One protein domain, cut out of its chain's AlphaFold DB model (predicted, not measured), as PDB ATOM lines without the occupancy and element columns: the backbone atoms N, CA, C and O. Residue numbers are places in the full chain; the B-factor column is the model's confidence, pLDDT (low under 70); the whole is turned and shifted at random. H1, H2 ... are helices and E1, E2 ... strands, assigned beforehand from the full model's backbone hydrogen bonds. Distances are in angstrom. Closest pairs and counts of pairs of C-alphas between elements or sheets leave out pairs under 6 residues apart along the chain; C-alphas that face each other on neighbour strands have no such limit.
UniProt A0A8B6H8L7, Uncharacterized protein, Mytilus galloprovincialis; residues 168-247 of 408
ATOM      1  N   VAL A 168      15.282  34.917  16.505       84.12
ATOM      2  CA  VAL A 168      15.074  35.444  17.865       84.12
ATOM      3  C   VAL A 168      14.910  36.959  17.801       84.12
ATOM      4  O   VAL A 168      15.668  37.646  17.125       84.12
ATOM      5  N   ILE A 169      13.907  37.477  18.501       83.81
ATOM      6  CA  ILE A 169      13.627  38.900  18.673       83.81
ATOM      7  C   ILE A 169      14.143  39.343  20.040       83.81
ATOM      8  O   ILE A 169      13.883  38.699  21.056       83.81
ATOM      9  N   ILE A 170      14.849  40.466  20.052       85.06
ATOM     10  CA  ILE A 170      15.301  41.163  21.246       85.06
ATOM     11  C   ILE A 170      14.477  42.443  21.366       85.06
ATOM     12  O   ILE A 170      14.632  43.371  20.570       85.06
ATOM     13  N   ASP A 171      13.594  42.471  22.359       80.50
ATOM     14  CA  ASP A 171      12.712  43.596  22.668       80.50
ATOM     15  C   ASP A 171      13.191  44.357  23.919       80.50
ATOM     16  O   ASP A 171      14.011  43.862  24.695       80.50
ATOM     17  N   LYS A 172      12.616  45.549  24.152       77.44
ATOM     18  CA  LYS A 172      12.895  46.433  25.309       77.44
ATOM     19  C   LYS A 172      14.340  46.937  25.390       77.44
ATOM     20  O   LYS A 172      14.909  47.046  26.470       77.44
ATOM     21  N   ILE A 173      14.906  47.262  24.236       82.12
ATOM     22  CA  ILE A 173      16.206  47.924  24.129       82.12
ATOM     23  C   ILE A 173      16.073  49.361  24.662       82.12
ATOM     24  O   ILE A 173      15.077  50.025  24.367       82.12
ATOM     25  N   GLU A 174      17.038  49.830  25.458       75.88
ATOM     26  CA  GLU A 174      17.003  51.165  26.084       75.88
ATOM     27  C   GLU A 174      17.051  52.305  25.058       75.88
ATOM     28  O   GLU A 174      16.272  53.256  25.162       75.88
ATOM     29  N   SER A 175      17.891  52.184  24.025       78.44
ATOM     30  CA  SER A 175      18.022  53.180  22.955       78.44
ATOM     31  C   SER A 175      17.833  52.581  21.546       78.44
ATOM     32  O   SER A 175      18.767  52.474  20.758       78.44
ATOM     33  N   PRO A 176      16.593  52.243  21.135       75.06
ATOM     34  CA  PRO A 176      16.336  51.605  19.837       75.06
ATOM     35  C   PRO A 176      16.766  52.409  18.601       75.06
ATOM     36  O   PRO A 176      16.877  51.853  17.512       75.06
ATOM     37  N   LYS A 177      16.945  53.728  18.744       75.50
ATOM     38  CA  LYS A 177      17.346  54.621  17.646       75.50
ATOM     39  C   LYS A 177      18.798  54.397  17.218       75.50
ATOM     40  O   LYS A 177      19.078  54.497  16.026       75.50
ATOM     41  N   ASP A 178      19.653  54.017  18.163       77.81
ATOM     42  CA  ASP A 178      21.088  53.766  17.965       77.81
ATOM     43  C   ASP A 178      21.349  52.440  17.235       77.81
ATOM     44  O   ASP A 178      22.478  52.106  16.895       77.81
ATOM     45  N   PHE A 179      20.283  51.667  17.016       78.81
ATOM     46  CA  PHE A 179      20.292  50.391  16.313       78.81
ATOM     47  C   PHE A 179      19.308  50.398  15.148       78.81
ATOM     48  O   PHE A 179      18.748  49.367  14.784       78.81
ATOM     49  N   SER A 180      19.052  51.572  14.571       68.69
ATOM     50  CA  SER A 180      18.194  51.685  13.392       68.69
ATOM     51  C   SER A 180      18.878  51.118  12.144       68.69
ATOM     52  O   SER A 180      18.198  50.507  11.311       68.69
ATOM     53  N   ASP A 181      20.210  51.223  12.059       75.06
ATOM     54  CA  ASP A 181      21.021  50.654  10.988       75.06
ATOM     55  C   ASP A 181      21.532  49.243  11.335       75.06
ATOM     56  O   ASP A 181      22.185  48.995  12.350       75.06
ATOM     57  N   SER A 182      21.314  48.301  10.419       74.19
ATOM     58  CA  SER A 182      21.870  46.944  10.474       74.19
ATOM     59  C   SER A 182      23.395  46.884  10.661       74.19
ATOM     60  O   SER A 182      23.906  45.911  11.222       74.19
ATOM     61  N   ARG A 183      24.136  47.914  10.226       77.94
ATOM     62  CA  ARG A 183      25.594  48.003  10.404       77.94
ATOM     63  C   ARG A 183      25.984  48.213  11.866       77.94
ATOM     64  O   ARG A 183      26.967  47.626  12.311       77.94
ATOM     65  N   GLU A 184      25.225  49.015  12.606       81.69
ATOM     66  CA  GLU A 184      25.444  49.276  14.035       81.69
ATOM     67  C   GLU A 184      25.131  48.026  14.858       81.69
ATOM     68  O   GLU A 184      25.937  47.608  15.686       81.69
ATOM     69  N   ILE A 185      24.039  47.339  14.510       82.31
ATOM     70  CA  ILE A 185      23.677  46.042  15.093       82.31
ATOM     71  C   ILE A 185      24.807  45.019  14.898       82.31
ATOM     72  O   ILE A 185      25.212  44.349  15.847       82.31
ATOM     73  N   ARG A 186      25.353  44.905  13.678       84.56
ATOM     74  CA  ARG A 186      26.488  44.012  13.380       84.56
ATOM     75  C   ARG A 186      27.737  44.379  14.182       84.56
ATOM     76  O   ARG A 186      28.368  43.474  14.714       84.56
ATOM     77  N   LYS A 187      28.076  45.669  14.302       84.00
ATOM     78  CA  LYS A 187      29.236  46.132  15.087       84.00
ATOM     79  C   LYS A 187      29.145  45.715  16.556       84.00
ATOM     80  O   LYS A 187      30.148  45.276  17.110       84.00
ATOM     81  N   GLU A 188      27.966  45.814  17.167       84.44
ATOM     82  CA  GLU A 188      27.756  45.352  18.544       84.44
ATOM     83  C   GLU A 188      27.822  43.826  18.667       84.44
ATOM     84  O   GLU A 188      28.471  43.310  19.573       84.44
ATOM     85  N   ILE A 189      27.233  43.081  17.724       85.06
ATOM     86  CA  ILE A 189      27.306  41.609  17.716       85.06
ATOM     87  C   ILE A 189      28.757  41.125  17.588       85.06
ATOM     88  O   ILE A 189      29.145  40.181  18.274       85.06
ATOM     89  N   SER A 190      29.584  41.795  16.778       85.00
ATOM     90  CA  SER A 190      30.996  41.440  16.595       85.00
ATOM     91  C   SER A 190      31.844  41.589  17.865       85.00
ATOM     92  O   SER A 190      32.900  40.963  17.955       85.00
ATOM     93  N   LYS A 191      31.387  42.336  18.883       85.62
ATOM     94  CA  LYS A 191      32.036  42.369  20.209       85.62
ATOM     95  C   LYS A 191      31.909  41.039  20.963       85.62
ATOM     96  O   LYS A 191      32.640  40.814  21.924       85.62
ATOM     97  N   TYR A 192      31.016  40.150  20.522       83.75
ATOM     98  CA  TYR A 192      30.743  38.847  21.123       83.75
ATOM     99  C   TYR A 192      31.039  37.714  20.121       83.75
ATOM    100  O   TYR A 192      30.135  37.246  19.425       83.75
ATOM    101  N   PRO A 193      32.282  37.193  20.073       77.62
ATOM    102  CA  PRO A 193      32.713  36.221  19.058       77.62
ATOM    103  C   PRO A 193      31.894  34.921  19.040       77.62
ATOM    104  O   PRO A 193      31.708  34.305  17.991       77.62
ATOM    105  N   ASN A 194      31.389  34.502  20.205       79.12
ATOM    106  CA  ASN A 194      30.548  33.309  20.343       79.12
ATOM    107  C   ASN A 194      29.162  33.494  19.713       79.12
ATOM    108  O   ASN A 194      28.590  32.532  19.203       79.12
ATOM    109  N   LEU A 195      28.632  34.719  19.728       80.50
ATOM    110  CA  LEU A 195      27.347  35.057  19.126       80.50
ATOM    111  C   LEU A 195      27.500  35.340  17.626       80.50
ATOM    112  O   LEU A 195      26.729  34.815  16.826       80.50
ATOM    113  N   ASP A 196      28.528  36.094  17.233       79.19
ATOM    114  CA  ASP A 196      28.793  36.480  15.840       79.19
ATOM    115  C   ASP A 196      28.959  35.267  14.907       79.19
ATOM    116  O   ASP A 196      28.389  35.216  13.817       79.19
ATOM    117  N   LYS A 197      29.635  34.208  15.374       79.25
ATOM    118  CA  LYS A 197      29.767  32.952  14.613       79.25
ATOM    119  C   LYS A 197      28.418  32.276  14.341       79.25
ATOM    120  O   LYS A 197      28.232  31.703  13.259       79.25
ATOM    121  N   LYS A 198      27.486  32.360  15.298       81.12
ATOM    122  CA  LYS A 198      26.167  31.704  15.278       81.12
ATOM    123  C   LYS A 198      25.105  32.507  14.523       81.12
ATOM    124  O   LYS A 198      24.175  31.911  13.978       81.12
ATOM    125  N   VAL A 199      25.233  33.833  14.462       83.19
ATOM    126  CA  VAL A 199      24.285  34.719  13.772       83.19
ATOM    127  C   VAL A 199      24.621  34.804  12.278       83.19
ATOM    128  O   VAL A 199      25.761  34.990  11.863       83.19
ATOM    129  N   ASN A 200      23.608  34.640  11.434       80.88
ATOM    130  CA  ASN A 200      23.699  34.795   9.985       80.88
ATOM    131  C   ASN A 200      23.430  36.252   9.573       80.88
ATOM    132  O   ASN A 200      24.230  36.891   8.885       80.88
ATOM    133  N   PHE A 201      22.309  36.801  10.040       81.50
ATOM    134  CA  PHE A 201      21.835  38.135   9.677       81.50
ATOM    135  C   PHE A 201      21.068  38.784  10.834       81.50
ATOM    136  O   PHE A 201      20.464  38.079  11.642       81.50
ATOM    137  N   ALA A 202      21.089  40.117  10.904       85.31
ATOM    138  CA  ALA A 202      20.414  40.891  11.938       85.31
ATOM    139  C   ALA A 202      19.858  42.210  11.381       85.31
ATOM    140  O   ALA A 202      20.489  42.834  10.526       85.31
ATOM    141  N   TYR A 203      18.686  42.632  11.861       83.19
ATOM    142  CA  TYR A 203      18.036  43.880  11.437       83.19
ATOM    143  C   TYR A 203      17.107  44.457  12.507       83.19
ATOM    144  O   TYR A 203      16.663  43.759  13.419       83.19
ATOM    145  N   SER A 204      16.798  45.745  12.365       80.69
ATOM    146  CA  SER A 204      15.907  46.489  13.251       80.69
ATOM    147  C   SER A 204      14.429  46.254  12.918       80.69
ATOM    148  O   SER A 204      14.025  46.103  11.763       80.69
ATOM    149  N   LEU A 205      13.592  46.217  13.952       75.31
ATOM    150  CA  LEU A 205      12.141  46.105  13.843       75.31
ATOM    151  C   LEU A 205      11.489  47.476  14.012       75.31
ATOM    152  O   LEU A 205      11.903  48.293  14.830       75.31
ATOM    153  N   SER A 206      10.365  47.687  13.329       64.38
ATOM    154  CA  SER A 206       9.592  48.941  13.372       64.38
ATOM    155  C   SER A 206       9.066  49.333  14.758       64.38
ATOM    156  O   SER A 206       8.640  50.469  14.955       64.38
ATOM    157  N   LYS A 207       9.080  48.409  15.724       68.56
ATOM    158  CA  LYS A 207       8.708  48.650  17.126       68.56
ATOM    159  C   LYS A 207       9.902  48.930  18.050       68.56
ATOM    160  O   LYS A 207       9.692  49.035  19.254       68.56
ATOM    161  N   GLY A 208      11.116  49.052  17.510       71.56
ATOM    162  CA  GLY A 208      12.329  49.324  18.287       71.56
ATOM    163  C   GLY A 208      12.986  48.089  18.916       71.56
ATOM    164  O   GLY A 208      13.663  48.216  19.929       71.56
ATOM    165  N   GLY A 209      12.761  46.902  18.348       82.06
ATOM    166  CA  GLY A 209      13.479  45.670  18.700       82.06
ATOM    167  C   GLY A 209      14.479  45.271  17.613       82.06
ATOM    168  O   GLY A 209      14.510  45.885  16.545       82.06
ATOM    169  N   ILE A 210      15.261  44.221  17.850       84.69
ATOM    170  CA  ILE A 210      16.215  43.657  16.879       84.69
ATOM    171  C   ILE A 210      15.852  42.201  16.602       84.69
ATOM    172  O   ILE A 210      15.591  41.437  17.526       84.69
ATOM    173  N   ALA A 211      15.851  41.799  15.334       83.94
ATOM    174  CA  ALA A 211      15.693  40.410  14.923       83.94
ATOM    175  C   ALA A 211      17.055  39.806  14.559       83.94
ATOM    176  O   ALA A 211      17.787  40.370  13.748       83.94
ATOM    177  N   LEU A 212      17.368  38.643  15.132       87.06
ATOM    178  CA  LEU A 212      18.571  37.855  14.873       87.06
ATOM    179  C   LEU A 212      18.197  36.541  14.186       87.06
ATOM    180  O   LEU A 212      17.350  35.803  14.682       87.06
ATOM    181  N   HIS A 213      18.857  36.231  13.073       83.56
ATOM    182  CA  HIS A 213      18.741  34.949  12.379       83.56
ATOM    183  C   HIS A 213      19.938  34.068  12.723       83.56
ATOM    184  O   HIS A 213      21.073  34.457  12.453       83.56
ATOM    185  N   PHE A 214      19.701  32.876  13.262       83.38
ATOM    186  CA  PHE A 214      20.745  31.922  13.635       83.38
ATOM    187  C   PHE A 214      21.011  30.894  12.529       83.38
ATOM    188  O   PHE A 214      20.121  30.529  11.759       83.38
ATOM    189  N   LYS A 215      22.259  30.423  12.457       77.56
ATOM    190  CA  LYS A 215      22.683  29.331  11.563       77.56
ATOM    191  C   LYS A 215      22.314  27.945  12.111       77.56
ATOM    192  O   LYS A 215      22.170  27.015  11.330       77.56
ATOM    193  N   GLU A 216      22.182  27.819  13.431       70.50
ATOM    194  CA  GLU A 216      21.875  26.567  14.143       70.50
ATOM    195  C   GLU A 216      20.380  26.224  14.092       70.50
ATOM    196  O   GLU A 216      19.549  27.118  13.945       70.50
ATOM    197  N   GLU A 217      20.033  24.941  14.248       62.69
ATOM    198  CA  GLU A 217      18.641  24.473  14.254       62.69
ATOM    199  C   GLU A 217      17.785  25.137  15.346       62.69
ATOM    200  O   GLU A 217      18.203  25.285  16.498       62.69
ATOM    201  N   HIS A 218      16.532  25.447  14.999       64.69
ATOM    202  CA  HIS A 218      15.569  26.162  15.839       64.69
ATOM    203  C   HIS A 218      15.473  25.616  17.265       64.69
ATOM    204  O   HIS A 218      15.477  26.402  18.208       64.69
ATOM    205  N   LYS A 219      15.421  24.284  17.436       59.44
ATOM    206  CA  LYS A 219      15.252  23.626  18.746       59.44
ATOM    207  C   LYS A 219      16.370  23.978  19.732       59.44
ATOM    208  O   LYS A 219      16.080  24.343  20.866       59.44
ATOM    209  N   VAL A 220      17.623  23.962  19.273       65.75
ATOM    210  CA  VAL A 220      18.801  24.284  20.097       65.75
ATOM    211  C   VAL A 220      18.777  25.750  20.530       65.75
ATOM    212  O   VAL A 220      19.095  26.071  21.678       65.75
ATOM    213  N   VAL A 221      18.354  26.632  19.621       67.81
ATOM    214  CA  VAL A 221      18.216  28.064  19.894       67.81
ATOM    215  C   VAL A 221      17.099  28.313  20.907       67.81
ATOM    216  O   VAL A 221      17.312  29.103  21.819       67.81
ATOM    217  N   GLN A 222      15.948  27.628  20.808       63.78
ATOM    218  CA  GLN A 222      14.823  27.809  21.741       63.78
ATOM    219  C   GLN A 222      15.171  27.440  23.187       63.78
ATOM    220  O   GLN A 222      14.769  28.145  24.110       63.78
ATOM    221  N   GLU A 223      15.894  26.338  23.381       62.31
ATOM    222  CA  GLU A 223      16.231  25.821  24.713       62.31
ATOM    223  C   GLU A 223      17.318  26.661  25.403       62.31
ATOM    224  O   GLU A 223      17.375  26.705  26.629       62.31
ATOM    225  N   ASN A 224      18.128  27.402  24.634       67.75
ATOM    226  CA  ASN A 224      19.314  28.102  25.134       67.75
ATOM    227  C   ASN A 224      19.325  29.618  24.865       67.75
ATOM    228  O   ASN A 224      20.383  30.236  24.964       67.75
ATOM    229  N   ILE A 225      18.184  30.248  24.552       71.25
ATOM    230  CA  ILE A 225      18.103  31.679  24.167       71.25
ATOM    231  C   ILE A 225      18.895  32.589  25.121       71.25
ATOM    232  O   ILE A 225      19.690  33.415  24.675       71.25
ATOM    233  N   ASN A 226      18.700  32.418  26.431       70.25
ATOM    234  CA  ASN A 226      19.321  33.262  27.459       70.25
ATOM    235  C   ASN A 226      20.785  32.894  27.754       70.25
ATOM    236  O   ASN A 226      21.493  33.676  28.376       70.25
ATOM    237  N   HIS A 227      21.242  31.717  27.316       71.56
ATOM    238  CA  HIS A 227      22.646  31.306  27.399       71.56
ATOM    239  C   HIS A 227      23.443  31.722  26.155       71.56
ATOM    240  O   HIS A 227      24.640  31.977  26.249       71.56
ATOM    241  N   ILE A 228      22.788  31.796  24.992       71.75
ATOM    242  CA  ILE A 228      23.407  32.165  23.713       71.75
ATOM    243  C   ILE A 228      23.534  33.685  23.575       71.75
ATOM    244  O   ILE A 228      24.541  34.168  23.059       71.75
ATOM    245  N   ILE A 229      22.520  34.438  24.012       75.56
ATOM    246  CA  ILE A 229      22.492  35.899  23.909       75.56
ATOM    247  C   ILE A 229      22.885  36.491  25.270       75.56
ATOM    248  O   ILE A 229      22.135  36.317  26.231       75.56
ATOM    249  N   PRO A 230      24.021  37.206  25.368       74.81
ATOM    250  CA  PRO A 230      24.427  37.870  26.599       74.81
ATOM    251  C   PRO A 230      23.376  38.876  27.075       74.81
ATOM    252  O   PRO A 230      22.799  39.620  26.276       74.81
ATOM    253  N   ASN A 231      23.172  38.946  28.390       66.75
ATOM    254  CA  ASN A 231      22.345  39.990  28.989       66.75
ATOM    255  C   ASN A 231      22.942  41.372  28.673       66.75
ATOM    256  O   ASN A 231      24.155  41.559  28.765       66.75
ATOM    257  N   ASN A 232      22.083  42.336  28.336       71.75
ATOM    258  CA  ASN A 232      22.439  43.731  28.042       71.75
ATOM    259  C   ASN A 232      23.282  43.956  26.769       71.75
ATOM    260  O   ASN A 232      23.900  45.010  26.642       71.75
ATOM    261  N   ILE A 233      23.292  43.025  25.807       77.12
ATOM    262  CA  ILE A 233      24.050  43.172  24.546       77.12
ATOM    263  C   ILE A 233      23.753  44.479  23.780       77.12
ATOM    264  O   ILE A 233      24.645  45.034  23.150       77.12
ATOM    265  N   PHE A 234      22.522  44.988  23.863       77.00
ATOM    266  CA  PHE A 234      22.102  46.251  23.240       77.00
ATOM    267  C   PHE A 234      21.737  47.325  24.283       77.00
ATOM    268  O   PHE A 234      20.989  48.249  23.985       77.00
ATOM    269  N   GLY A 235      22.247  47.201  25.514       66.56
ATOM    270  CA  GLY A 235      21.930  48.101  26.625       66.56
ATOM    271  C   GLY A 235      20.614  47.761  27.334       66.56
ATOM    272  O   GLY A 235      19.608  47.411  26.710       66.56
ATOM    273  N   GLY A 236      20.636  47.853  28.665       65.62
ATOM    274  CA  GLY A 236      19.478  47.623  29.526       65.62
ATOM    275  C   GLY A 236      18.961  46.193  29.616       65.62
ATOM    276  O   GLY A 236      19.482  45.258  29.012       65.62
ATOM    277  N   LYS A 237      17.875  46.030  30.385       67.94
ATOM    278  CA  LYS A 237      17.174  44.747  30.544       67.94
ATOM    279  C   LYS A 237      16.423  44.382  29.260       67.94
ATOM    280  O   LYS A 237      15.250  44.727  29.100       67.94
ATOM    281  N   THR A 238      17.082  43.642  28.378       74.56
ATOM    282  CA  THR A 238      16.480  43.114  27.150       74.56
ATOM    283  C   THR A 238      15.536  41.941  27.431       74.56
ATOM    284  O   THR A 238      15.665  41.225  28.425       74.56
ATOM    285  N   ASN A 239      14.559  41.732  26.547       78.62
ATOM    286  CA  ASN A 239      13.681  40.564  26.566       78.62
ATOM    287  C   ASN A 239      13.840  39.774  25.268       78.62
ATOM    288  O   ASN A 239      13.354  40.199  24.218       78.62
ATOM    289  N   ASN A 240      14.493  38.620  25.359       83.88
ATOM    290  CA  ASN A 240      14.769  37.759  24.218       83.88
ATOM    291  C   ASN A 240      13.615  36.765  24.054       83.88
ATOM    292  O   ASN A 240      13.300  36.006  24.971       83.88
ATOM    293  N   HIS A 241      12.971  36.746  22.895       74.62
ATOM    294  CA  HIS A 241      11.892  35.808  22.616       74.62
ATOM    295  C   HIS A 241      11.827  35.453  21.137       74.62
ATOM    296  O   HIS A 241      12.287  36.176  20.265       74.62
ATOM    297  N   ILE A 242      11.192  34.337  20.820       73.56
ATOM    298  CA  ILE A 242      10.973  33.923  19.432       73.56
ATOM    299  C   ILE A 242       9.726  34.647  18.893       73.56
ATOM    300  O   ILE A 242       8.805  34.918  19.678       73.56
ATOM    301  N   PRO A 243       9.651  34.995  17.591       67.25
ATOM    302  CA  PRO A 243       8.453  35.605  17.036       67.25
ATOM    303  C   PRO A 243       7.218  34.724  17.263       67.25
ATOM    304  O   PRO A 243       7.229  33.518  17.010       67.25
ATOM    305  N   GLU A 244       6.110  35.340  17.675       55.84
ATOM    306  CA  GLU A 244       4.826  34.664  17.932       55.84
ATOM    307  C   GLU A 244       4.310  33.858  16.720       55.84
ATOM    308  O   GLU A 244       3.544  32.908  16.874       55.84
ATOM    309  N   SER A 245       4.750  34.194  15.503       49.25
ATOM    310  CA  SER A 245       4.449  33.448  14.276       49.25
ATOM    311  C   SER A 245       5.120  32.073  14.189       49.25
ATOM    312  O   SER A 245       4.562  31.210  13.513       49.25
ATOM    313  N   HIS A 246       6.254  31.854  14.863       46.12
ATOM    314  CA  HIS A 246       6.916  30.543  14.990       46.12
ATOM    315  C   HIS A 246       6.430  29.771  16.222       46.12
ATOM    316  O   HIS A 246       6.542  28.550  16.278       46.12
ATOM    317  N   ALA A 247       5.738  30.439  17.151       47.47
ATOM    318  CA  ALA A 247       4.984  29.802  18.234       47.47
ATOM    319  C   ALA A 247       3.662  29.140  17.770       47.47
ATOM    320  O   ALA A 247       2.818  28.793  18.598       47.47
TER     321      ALA A 247
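Overview. This is residues 168 to 247 of the 408 residues of an uncharacterized protein of Mytilus galloprovincialis (UniProt A0A8B6H8L7). A small twisted sheet of four strands forms a wall, with helix H2 over its edge strand E2; the short helices H3 and H5 and the looped residues 229 to 238 lie on the side of the sheet where H2 is. H1 and H4 sit near opposite ends of the strands. The printed part has 80 residues, with five named helices and four named strands in the order E1 H1 H2 H3 E2 E3 H4 H5 E4. The sheet runs E2 E3 E1 E4, all antiparallel, and the class is mixed, helices and strands. The whole is compact, with a radius of gyration of the C-alphas of 11.6 A, and rounded, spanning 31 by 27 by 20 A.

Along the chain. E1, residues 168 to 171, begins at C-alpha 168 at (15.074, 35.444, 17.865) and is 9.8 A long. H1, residues 176 to 179, precedes H2, residues 182 to 190, which is 12.3 A long and begins at C-alpha 182 at (21.870, 46.944, 10.474). H3, residues 193 to 196, is followed by E2, residues 199 to 204, 14.5 A long, and E3, residues 210 to 214, 13.0 A long. H4 holds residues 218 to 223 and H5 residues 225 to 228. E4, residues 239 to 241, ends at C-alpha 241 at (11.892, 35.808, 22.616).

Arrangement. E1 is an inner strand, antiparallel to E4, with N 169 and O 241 2.7 A apart, within hydrogen-bond range. E1 is also antiparallel to E3, with N 170 and O 210 at 2.8 A. E2 and E3 form a hairpin, with N 200 and O 213 at 2.7 A. E3, H4 H5 and E4 make a split strand-helix-strand unit, two strands running the same way with E1 between them, and its crossover is right-handed. H2 is on the sheet at a height of 8.3 A, over E2 and slantwise to the strands, at 34 degrees to E2 on the local plane; their closest C-alphas are those of Ser 182 and Tyr 203, 5.0 A apart. H2 and H3 only just touch, with 3 pairs of C-alphas within 8 A, and only at the corner; their closest C-alphas, of Ser 190 and Asp 196, are 5.5 A apart. H3 is not on the sheet and is close to H5 but not clearly touching, the closest C-alphas being those of Leu 195 and Ile 228, 6.7 A apart. H1, H4 and H5 only graze the sheet. In H2 and H4 every O i to N i+4 pair is within hydrogen-bond range; H1, H3 and H5 are too short for such a pair.

Size, cuts and confidence. The two C-alphas farthest apart, of Lys 177 and Lys 219, are 31.1 A apart. The printed part has no cut and no long link. Mean pLDDT of the printed part is 75.1, and residues 217 to 224 and 243 to 247 are among those under 70.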